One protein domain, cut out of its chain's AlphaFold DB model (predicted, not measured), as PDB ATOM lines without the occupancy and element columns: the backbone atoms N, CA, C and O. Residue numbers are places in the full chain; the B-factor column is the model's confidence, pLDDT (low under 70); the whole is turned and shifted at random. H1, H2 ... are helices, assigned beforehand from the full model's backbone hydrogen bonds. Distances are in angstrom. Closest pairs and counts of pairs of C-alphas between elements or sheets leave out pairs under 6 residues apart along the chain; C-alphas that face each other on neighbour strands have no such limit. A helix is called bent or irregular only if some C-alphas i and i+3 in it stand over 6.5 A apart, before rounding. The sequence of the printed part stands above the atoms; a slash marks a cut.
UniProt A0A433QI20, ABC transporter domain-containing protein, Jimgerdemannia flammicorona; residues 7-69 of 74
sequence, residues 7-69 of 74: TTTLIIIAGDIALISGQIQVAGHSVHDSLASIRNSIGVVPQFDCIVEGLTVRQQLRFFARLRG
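What this domain is: This is residues 7 to 69 of the 74 residues of the protein "ABC transporter domain-containing protein" of Jimgerdemannia flammicorona (UniProt A0A433QI20). Look for a loose, elongated string of three short helices on long loops: H1 and H2 meet about perpendicular in one half, where the end of H1 at Ala 14 comes to H2 at Arg 39, and H3 lies by itself in the other half. The loop of residues 15 to 34 swings out from H1 to Gly 22 and folds back to H2, while the loop of residues 42 to 56 bridges the two halves. The printed part has 63 residues with three named helices, in the order H1, H2, H3, and no named strand; its class is all helix, though helices hold 26 of the 63 residues, under half. The whole is loose, with a radius of gyration of the C-alphas of 14.0 A, and spans 43 by 23 by 13 A.

How they stand to each other: Begin at the longest helix, H3, residues 57 to 67, which touches no helix. Go back along the chain to H2, residues 35 to 41; H3 and H2 are apart. H1, residues 7 to 14, is also apart from H3. H1 and H2 touch, with 4 pairs of C-alphas within 8 A; the closest C-alphas are those of Ala 14 and Arg 39, 6.9 A apart. Their lines are about perpendicular, at 88 degrees, and their centres are 13.5 A apart. Between H1 and H2, look at residues 25 to 26, which make a short antiparallel pairing with residues 29 to 30. In H1, H2 and H3 every O i to N i+4 pair is within hydrogen-bond range.

Where its parts are: Find C-alpha 57 of Val 57 at (127.485, 127.593, 118.459); from there H3 runs 15.5 A to C-alpha 67 at (122.207, 113.448, 114.840). H2 runs from Leu 35 to Ser 41, 9.9 A from first to last C-alpha. H1 begins at C-alpha 7 of Thr 7, at (120.343, 111.749, 138.294), and ends at Ala 14, 10.4 A from first to last C-alpha. No helix is bent or irregular.

The domain as a whole: The two C-alphas farthest apart are those of Gly 22 and Gly 54, 42.9 A, while those of Thr 7 and Gly 69, the first and last printed, are 26.4 A apart. Two links are long: H1 to H2, with 20 residues between them, and H2 to H3, with 15. The printed part has no cut. The mean pLDDT of the printed part is 90.9, and no printed residue is under 70.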
ATOM      1  N   THR A   7     119.427 112.213 139.343       91.06
ATOM      2  CA  THR A   7     120.343 111.749 138.294       91.06
ATOM      3  C   THR A   7     119.984 110.345 137.841       91.06
ATOM      4  O   THR A   7     119.851 110.118 136.647       91.06
ATOM      5  N   THR A   8     119.774 109.436 138.795       91.62
ATOM      6  CA  THR A   8     119.393 108.046 138.540       91.62
ATOM      7  C   THR A   8     118.092 107.966 137.746       91.62
ATOM      8  O   THR A   8     118.004 107.226 136.774       91.62
ATOM      9  N   THR A   9     117.095 108.776 138.096       91.69
ATOM     10  CA  THR A   9     115.832 108.846 137.357       91.69
ATOM     11  C   THR A   9     116.037 109.352 135.928       91.69
ATOM     12  O   THR A   9     115.485 108.772 134.996       91.69
ATOM     13  N   LEU A  10     116.851 110.393 135.725       91.69
ATOM     14  CA  LEU A  10     117.105 110.950 134.392       91.69
ATOM     15  C   LEU A  10     117.864 109.979 133.478       91.69
ATOM     16  O   LEU A  10     117.501 109.866 132.311       91.69
ATOM     17  N   ILE A  11     118.861 109.249 133.986       91.19
ATOM     18  CA  ILE A  11     119.594 108.250 133.183       91.19
ATOM     19  C   ILE A  11     118.745 107.004 132.879       91.19
ATOM     20  O   ILE A  11     118.914 106.401 131.822       91.19
ATOM     21  N   ILE A  12     117.770 106.662 133.735       92.69
ATOM     22  CA  ILE A  12     116.752 105.648 133.407       92.69
ATOM     23  C   ILE A  12     115.855 106.139 132.262       92.69
ATOM     24  O   ILE A  12     115.625 105.407 131.304       92.69
ATOM     25  N   ILE A  13     115.387 107.392 132.313       91.94
ATOM     26  CA  ILE A  13     114.570 107.994 131.240       91.94
ATOM     27  C   ILE A  13     115.358 108.103 129.925       91.94
ATOM     28  O   ILE A  13     114.807 107.856 128.852       91.94
ATOM     29  N   ALA A  14     116.648 108.444 129.994       89.88
ATOM     30  CA  ALA A  14     117.546 108.455 128.838       89.88
ATOM     31  C   ALA A  14     117.770 107.045 128.252       89.88
ATOM     32  O   ALA A  14     118.121 106.903 127.074       89.88
ATOM     33  N   GLY A  15     117.513 106.004 129.050       89.62
ATOM     34  CA  GLY A  15     117.666 104.597 128.697       89.62
ATOM     35  C   GLY A  15     119.102 104.086 128.814       89.62
ATOM     36  O   GLY A  15     119.449 103.142 128.110       89.62
ATOM     37  N   ASP A  16     119.927 104.720 129.649       89.31
ATOM     38  CA  ASP A  16     121.309 104.292 129.919       89.31
ATOM     39  C   ASP A  16     121.357 103.179 130.976       89.31
ATOM     40  O   ASP A  16     122.263 102.349 130.978       89.31
ATOM     41  N   ILE A  17     120.366 103.146 131.875       91.12
ATOM     42  CA  ILE A  17     120.198 102.111 132.902       91.12
ATOM     43  C   ILE A  17     118.747 101.626 132.888       91.12
ATOM     44  O   ILE A  17     117.815 102.422 132.781       91.12
ATOM     45  N   ALA A  18     118.546 100.314 133.020       90.56
ATOM     46  CA  ALA A  18     117.216  99.724 133.115       90.56
ATOM     47  C   ALA A  18     116.540 100.048 134.459       90.56
ATOM     48  O   ALA A  18     117.178 100.088 135.512       90.56
ATOM     49  N   LEU A  19     115.220 100.230 134.429       92.62
ATOM     50  CA  LEU A  19     114.427 100.372 135.643       92.62
ATOM     51  C   LEU A  19     114.352  99.023 136.375       92.62
ATOM     52  O   LEU A  19     113.939  98.026 135.794       92.62
ATOM     53  N   ILE A  20     114.719  99.000 137.658       91.31
ATOM     54  CA  ILE A  20     114.721  97.767 138.465       91.31
ATOM     55  C   ILE A  20     113.297  97.391 138.901       91.31
ATOM     56  O   ILE A  20     112.934  96.218 138.908       91.31
ATOM     57  N   SER A  21     112.478  98.377 139.274       91.25
ATOM     58  CA  SER A  21     111.095  98.168 139.709       91.25
ATOM     59  C   SER A  21     110.236  99.415 139.490       91.25
ATOM     60  O   SER A  21     110.742 100.528 139.355       91.25
ATOM     61  N   GLY A  22     108.915  99.228 139.461       92.50
ATOM     62  CA  GLY A  22     107.956 100.309 139.241       92.50
ATOM     63  C   GLY A  22     107.748 100.656 137.765       92.50
ATOM     64  O   GLY A  22     108.018  99.855 136.868       92.50
ATOM     65  N   GLN A  23     107.206 101.850 137.525       91.88
ATOM     66  CA  GLN A  23     106.798 102.328 136.203       91.88
ATOM     67  C   GLN A  23     107.187 103.796 136.025       91.88
ATOM     68  O   GLN A  23     107.058 104.597 136.952       91.88
ATOM     69  N   ILE A  24     107.639 104.145 134.821       93.25
ATOM     70  CA  ILE A  24     107.906 105.524 134.406       93.25
ATOM     71  C   ILE A  24     107.233 105.730 133.053       93.25
ATOM     72  O   ILE A  24     107.466 104.953 132.128       93.25
ATOM     73  N   GLN A  25     106.432 106.788 132.945       93.56
ATOM     74  CA  GLN A  25     105.818 107.218 131.694       93.56
ATOM     75  C   GLN A  25     106.339 108.594 131.290       93.56
ATOM     76  O   GLN A  25     106.356 109.524 132.096       93.56
ATOM     77  N   VAL A  26     106.740 108.722 130.027       92.94
ATOM     78  CA  VAL A  26     107.206 109.975 129.424       92.94
ATOM     79  C   VAL A  26     106.497 110.163 128.093       92.94
ATOM     80  O   VAL A  26     106.501 109.262 127.261       92.94
ATOM     81  N   ALA A  27     105.864 111.324 127.900       91.06
ATOM     82  CA  ALA A  27     105.099 111.639 126.690       91.06
ATOM     83  C   ALA A  27     104.075 110.545 126.297       91.06
ATOM     84  O   ALA A  27     103.870 110.273 125.121       91.06
ATOM     85  N   GLY A  28     103.450 109.893 127.287       91.19
ATOM     86  CA  GLY A  28     102.479 108.812 127.069       91.19
ATOM     87  C   GLY A  28     103.086 107.430 126.794       91.19
ATOM     88  O   GLY A  28     102.338 106.473 126.619       91.19
ATOM     89  N   HIS A  29     104.414 107.293 126.798       92.00
ATOM     90  CA  HIS A  29     105.110 106.024 126.578       92.00
ATOM     91  C   HIS A  29     105.736 105.501 127.871       92.00
ATOM     92  O   HIS A  29     106.401 106.254 128.586       92.00
ATOM     93  N   SER A  30     105.560 104.208 128.163       92.19
ATOM     94  CA  SER A  30     106.297 103.549 129.244       92.19
ATOM     95  C   SER A  30     107.741 103.273 128.828       92.19
ATOM     96  O   SER A  30     108.007 102.882 127.686       92.19
ATOM     97  N   VAL A  31     108.675 103.410 129.773       90.62
ATOM     98  CA  VAL A  31     110.084 103.014 129.583       90.62
ATOM     99  C   VAL A  31     110.247 101.519 129.289       90.62
ATOM    100  O   VAL A  31     111.249 101.132 128.694       90.62
ATOM    101  N   HIS A  32     109.262 100.695 129.663       86.12
ATOM    102  CA  HIS A  32     109.243  99.256 129.371       86.12
ATOM    103  C   HIS A  32     108.773  98.935 127.948       86.12
ATOM    104  O   HIS A  32     109.183  97.920 127.394       86.12
ATOM    105  N   ASP A  33     107.956  99.803 127.342       83.94
ATOM    106  CA  ASP A  33     107.338  99.532 126.040       83.94
ATOM    107  C   ASP A  33     108.213 100.030 124.885       83.94
ATOM    108  O   ASP A  33     108.420  99.333 123.891       83.94
ATOM    109  N   SER A  34     108.717 101.270 124.974       86.94
ATOM    110  CA  SER A  34     109.475 101.869 123.872       86.94
ATOM    111  C   SER A  34     110.357 103.041 124.303       86.94
ATOM    112  O   SER A  34     109.982 104.213 124.193       86.94
ATOM    113  N   LEU A  35     111.607 102.740 124.669       89.06
ATOM    114  CA  LEU A  35     112.644 103.766 124.845       89.06
ATOM    115  C   LEU A  35     112.871 104.593 123.570       89.06
ATOM    116  O   LEU A  35     113.218 105.767 123.655       89.06
ATOM    117  N   ALA A  36     112.660 104.012 122.384       89.69
ATOM    118  CA  ALA A  36     112.790 104.729 121.117       89.69
ATOM    119  C   ALA A  36     111.758 105.861 120.983       89.69
ATOM    120  O   ALA A  36     112.118 106.979 120.614       89.69
ATOM    121  N   SER A  37     110.495 105.600 121.335       91.50
ATOM    122  CA  SER A  37     109.430 106.612 121.293       91.50
ATOM    123  C   SER A  37     109.701 107.736 122.293       91.50
ATOM    124  O   SER A  37     109.625 108.915 121.941       91.50
ATOM    125  N   ILE A  38     110.146 107.380 123.503       92.50
ATOM    126  CA  ILE A  38     110.577 108.354 124.513       92.50
ATOM    127  C   ILE A  38     111.730 109.206 123.972       92.50
ATOM    128  O   ILE A  38     111.609 110.429 123.929       92.50
ATOM    129  N   ARG A  39     112.812 108.591 123.475       89.75
ATOM    130  CA  ARG A  39     113.984 109.304 122.935       89.75
ATOM    131  C   ARG A  39     113.633 110.239 121.781       89.75
ATOM    132  O   ARG A  39     114.234 111.304 121.680       89.75
ATOM    133  N   ASN A  40     112.657 109.886 120.948       89.38
ATOM    134  CA  ASN A  40     112.180 110.760 119.875       89.38
ATOM    135  C   ASN A  40     111.354 111.946 120.396       89.38
ATOM    136  O   ASN A  40     111.387 113.010 119.782       89.38
ATOM    137  N   SER A  41     110.672 111.793 121.534       89.88
ATOM    138  CA  SER A  41     109.833 112.835 122.143       89.88
ATOM    139  C   SER A  41     110.590 113.853 123.010       89.88
ATOM    140  O   SER A  41     110.098 114.963 123.201       89.88
ATOM    141  N   ILE A  42     111.785 113.514 123.519       90.56
ATOM    142  CA  ILE A  42     112.550 114.380 124.438       90.56
ATOM    143  C   ILE A  42     114.017 114.570 124.026       90.56
ATOM    144  O   ILE A  42     114.611 113.752 123.317       90.56
ATOM    145  N   GLY A  43     114.631 115.646 124.525       89.31
ATOM    146  CA  GLY A  43     116.083 115.833 124.566       89.31
ATOM    147  C   GLY A  43     116.596 115.705 126.002       89.31
ATOM    148  O   GLY A  43     115.984 116.251 126.915       89.31
ATOM    149  N   VAL A  44     117.711 114.997 126.199       87.62
ATOM    150  CA  VAL A  44     118.392 114.875 127.498       87.62
ATOM    151  C   VAL A  44     119.756 115.542 127.394       87.62
ATOM    152  O   VAL A  44     120.480 115.322 126.424       87.62
ATOM    153  N   VAL A  45     120.098 116.355 128.392       87.56
ATOM    154  CA  VAL A  45     121.418 116.976 128.534       87.56
ATOM    155  C   VAL A  45     122.145 116.253 129.672       87.56
ATOM    156  O   VAL A  45     121.561 116.121 130.753       87.56
ATOM    157  N   PRO A  46     123.365 115.734 129.454       83.25
ATOM    158  CA  PRO A  46     124.107 115.049 130.504       83.25
ATOM    159  C   PRO A  46     124.632 116.037 131.552       83.25
ATOM    160  O   PRO A  46     124.525 117.250 131.410       83.25
ATOM    161  N   GLN A  47     125.207 115.503 132.632       85.38
ATOM    162  CA  GLN A  47     125.762 116.327 133.714       85.38
ATOM    163  C   GLN A  47     127.021 117.109 133.322       85.38
ATOM    164  O   GLN A  47     127.370 118.066 134.006       85.38
ATOM    165  N   PHE A  48     127.718 116.668 132.279       87.56
ATOM    166  CA  PHE A  48     128.928 117.297 131.766       87.56
ATOM    167  C   PHE A  48     128.621 118.121 130.513       87.56
ATOM    168  O   PHE A  48     127.610 117.908 129.837       87.56
ATOM    169  N   ASP A  49     129.531 119.028 130.170       87.06
ATOM    170  CA  ASP A  49     129.377 119.888 129.004       87.06
ATOM    171  C   ASP A  49     129.457 119.094 127.694       87.06
ATOM    172  O   ASP A  49     130.455 118.452 127.376       87.06
ATOM    173  N   CYS A  50     128.404 119.179 126.884       87.38
ATOM    174  CA  CYS A  50     128.348 118.612 125.532       87.38
ATOM    175  C   CYS A  50     128.872 119.583 124.469       87.38
ATOM    176  O   CYS A  50     128.230 119.794 123.435       87.38
ATOM    177  N   ILE A  51     130.013 120.213 124.744       91.75
ATOM    178  CA  ILE A  51     130.643 121.140 123.806       91.75
ATOM    179  C   ILE A  51     131.543 120.349 122.858       91.75
ATOM    180  O   ILE A  51     132.418 119.602 123.286       91.75
ATOM    181  N   VAL A  52     131.320 120.517 121.556       91.62
ATOM    182  CA  VAL A  52     132.171 119.943 120.514       91.62
ATOM    183  C   VAL A  52     133.242 120.969 120.168       91.62
ATOM    184  O   VAL A  52     132.954 122.004 119.560       91.62
ATOM    185  N   GLU A  53     134.479 120.685 120.569       93.62
ATOM    186  CA  GLU A  53     135.613 121.577 120.339       93.62
ATOM    187  C   GLU A  53     135.807 121.890 118.848       93.62
ATOM    188  O   GLU A  53     135.596 121.053 117.967       93.62
ATOM    189  N   GLY A  54     136.187 123.135 118.553       94.69
ATOM    190  CA  GLY A  54     136.390 123.611 117.182       94.69
ATOM    191  C   GLY A  54     135.108 123.949 116.410       94.69
ATOM    192  O   GLY A  54     135.201 124.434 115.282       94.69
ATOM    193  N   LEU A  55     133.915 123.755 116.990       96.25
ATOM    194  CA  LEU A  55     132.653 124.197 116.392       96.25
ATOM    195  C   LEU A  55     132.158 125.515 116.999       96.25
ATOM    196  O   LEU A  55     132.109 125.703 118.210       96.25
ATOM    197  N   THR A  56     131.683 126.419 116.142       97.12
ATOM    198  CA  THR A  56     130.854 127.553 116.576       97.12
ATOM    199  C   THR A  56     129.513 127.063 117.127       97.12
ATOM    200  O   THR A  56     129.019 126.001 116.736       97.12
ATOM    201  N   VAL A  57     128.833 127.889 117.929       95.00
ATOM    202  CA  VAL A  57     127.485 127.593 118.459       95.00
ATOM    203  C   VAL A  57     126.518 127.146 117.352       95.00
ATOM    204  O   VAL A  57     125.817 126.144 117.486       95.00
ATOM    205  N   ARG A  58     126.515 127.841 116.205       95.56
ATOM    206  CA  ARG A  58     125.653 127.494 115.061       95.56
ATOM    207  C   ARG A  58     126.004 126.129 114.463       95.56
ATOM    208  O   ARG A  58     125.105 125.410 114.025       95.56
ATOM    209  N   GLN A  59     127.289 125.782 114.394       95.69
ATOM    210  CA  GLN A  59     127.730 124.476 113.899       95.69
ATOM    211  C   GLN A  59     127.371 123.362 114.880       95.69
ATOM    212  O   GLN A  59     126.835 122.349 114.437       95.69
ATOM    213  N   GLN A  60     127.561 123.572 116.184       95.06
ATOM    214  CA  GLN A  60     127.177 122.614 117.222       95.06
ATOM    215  C   GLN A  60     125.667 122.331 117.209       95.06
ATOM    216  O   GLN A  60     125.254 121.172 117.190       95.06
ATOM    217  N   LEU A  61     124.829 123.368 117.112       92.75
ATOM    218  CA  LEU A  61     123.374 123.198 116.989       92.75
ATOM    219  C   LEU A  61     122.996 122.387 115.742       92.75
ATOM    220  O   LEU A  61     122.175 121.475 115.816       92.75
ATOM    221  N   ARG A  62     123.620 122.673 114.590       93.44
ATOM    222  CA  ARG A  62     123.398 121.904 113.353       93.44
ATOM    223  C   ARG A  62     123.893 120.462 113.462       93.44
ATOM    224  O   ARG A  62     123.277 119.579 112.870       93.44
ATOM    225  N   PHE A  63     124.986 120.225 114.180       92.81
ATOM    226  CA  PHE A  63     125.532 118.895 114.425       92.81
ATOM    227  C   PHE A  63     124.539 118.039 115.220       92.81
ATOM    228  O   PHE A  63     124.090 117.009 114.715       92.81
ATOM    229  N   PHE A  64     124.086 118.518 116.384       91.81
ATOM    230  CA  PHE A  64     123.081 117.811 117.185       91.81
ATOM    231  C   PHE A  64     121.740 117.667 116.457       91.81
ATOM    232  O   PHE A  64     121.109 116.614 116.538       91.81
ATOM    233  N   ALA A  65     121.329 118.670 115.673       91.25
ATOM    234  CA  ALA A  65     120.124 118.579 114.855       91.25
ATOM    235  C   ALA A  65     120.174 117.415 113.856       91.25
ATOM    236  O   ALA A  65     119.221 116.642 113.750       91.25
ATOM    237  N   ARG A  66     121.304 117.253 113.158       90.88
ATOM    238  CA  ARG A  66     121.505 116.158 112.201       90.88
ATOM    239  C   ARG A  66     121.561 114.794 112.880       90.88
ATOM    240  O   ARG A  66     120.976 113.857 112.350       90.88
ATOM    241  N   LEU A  67     122.205 114.687 114.047       89.62
ATOM    242  CA  LEU A  67     122.207 113.448 114.840       89.62
ATOM    243  C   LEU A  67     120.789 113.017 115.238       89.62
ATOM    244  O   LEU A  67     120.493 111.829 115.286       89.62
ATOM    245  N   ARG A  68     119.897 113.985 115.466       87.31
ATOM    246  CA  ARG A  68     118.474 113.755 115.752       87.31
ATOM    247  C   ARG A  68     117.620 113.527 114.499       87.31
ATOM    248  O   ARG A  68     116.399 113.508 114.600       87.31
ATOM    249  N   GLY A  69     118.233 113.394 113.322       88.50
ATOM    250  CA  GLY A  69     117.526 113.192 112.056       88.50
ATOM    251  C   GLY A  69     116.758 114.420 111.559       88.50
ATOM    252  O   GLY A  69     116.001 114.315 110.593       88.50
TER     253      GLY A  69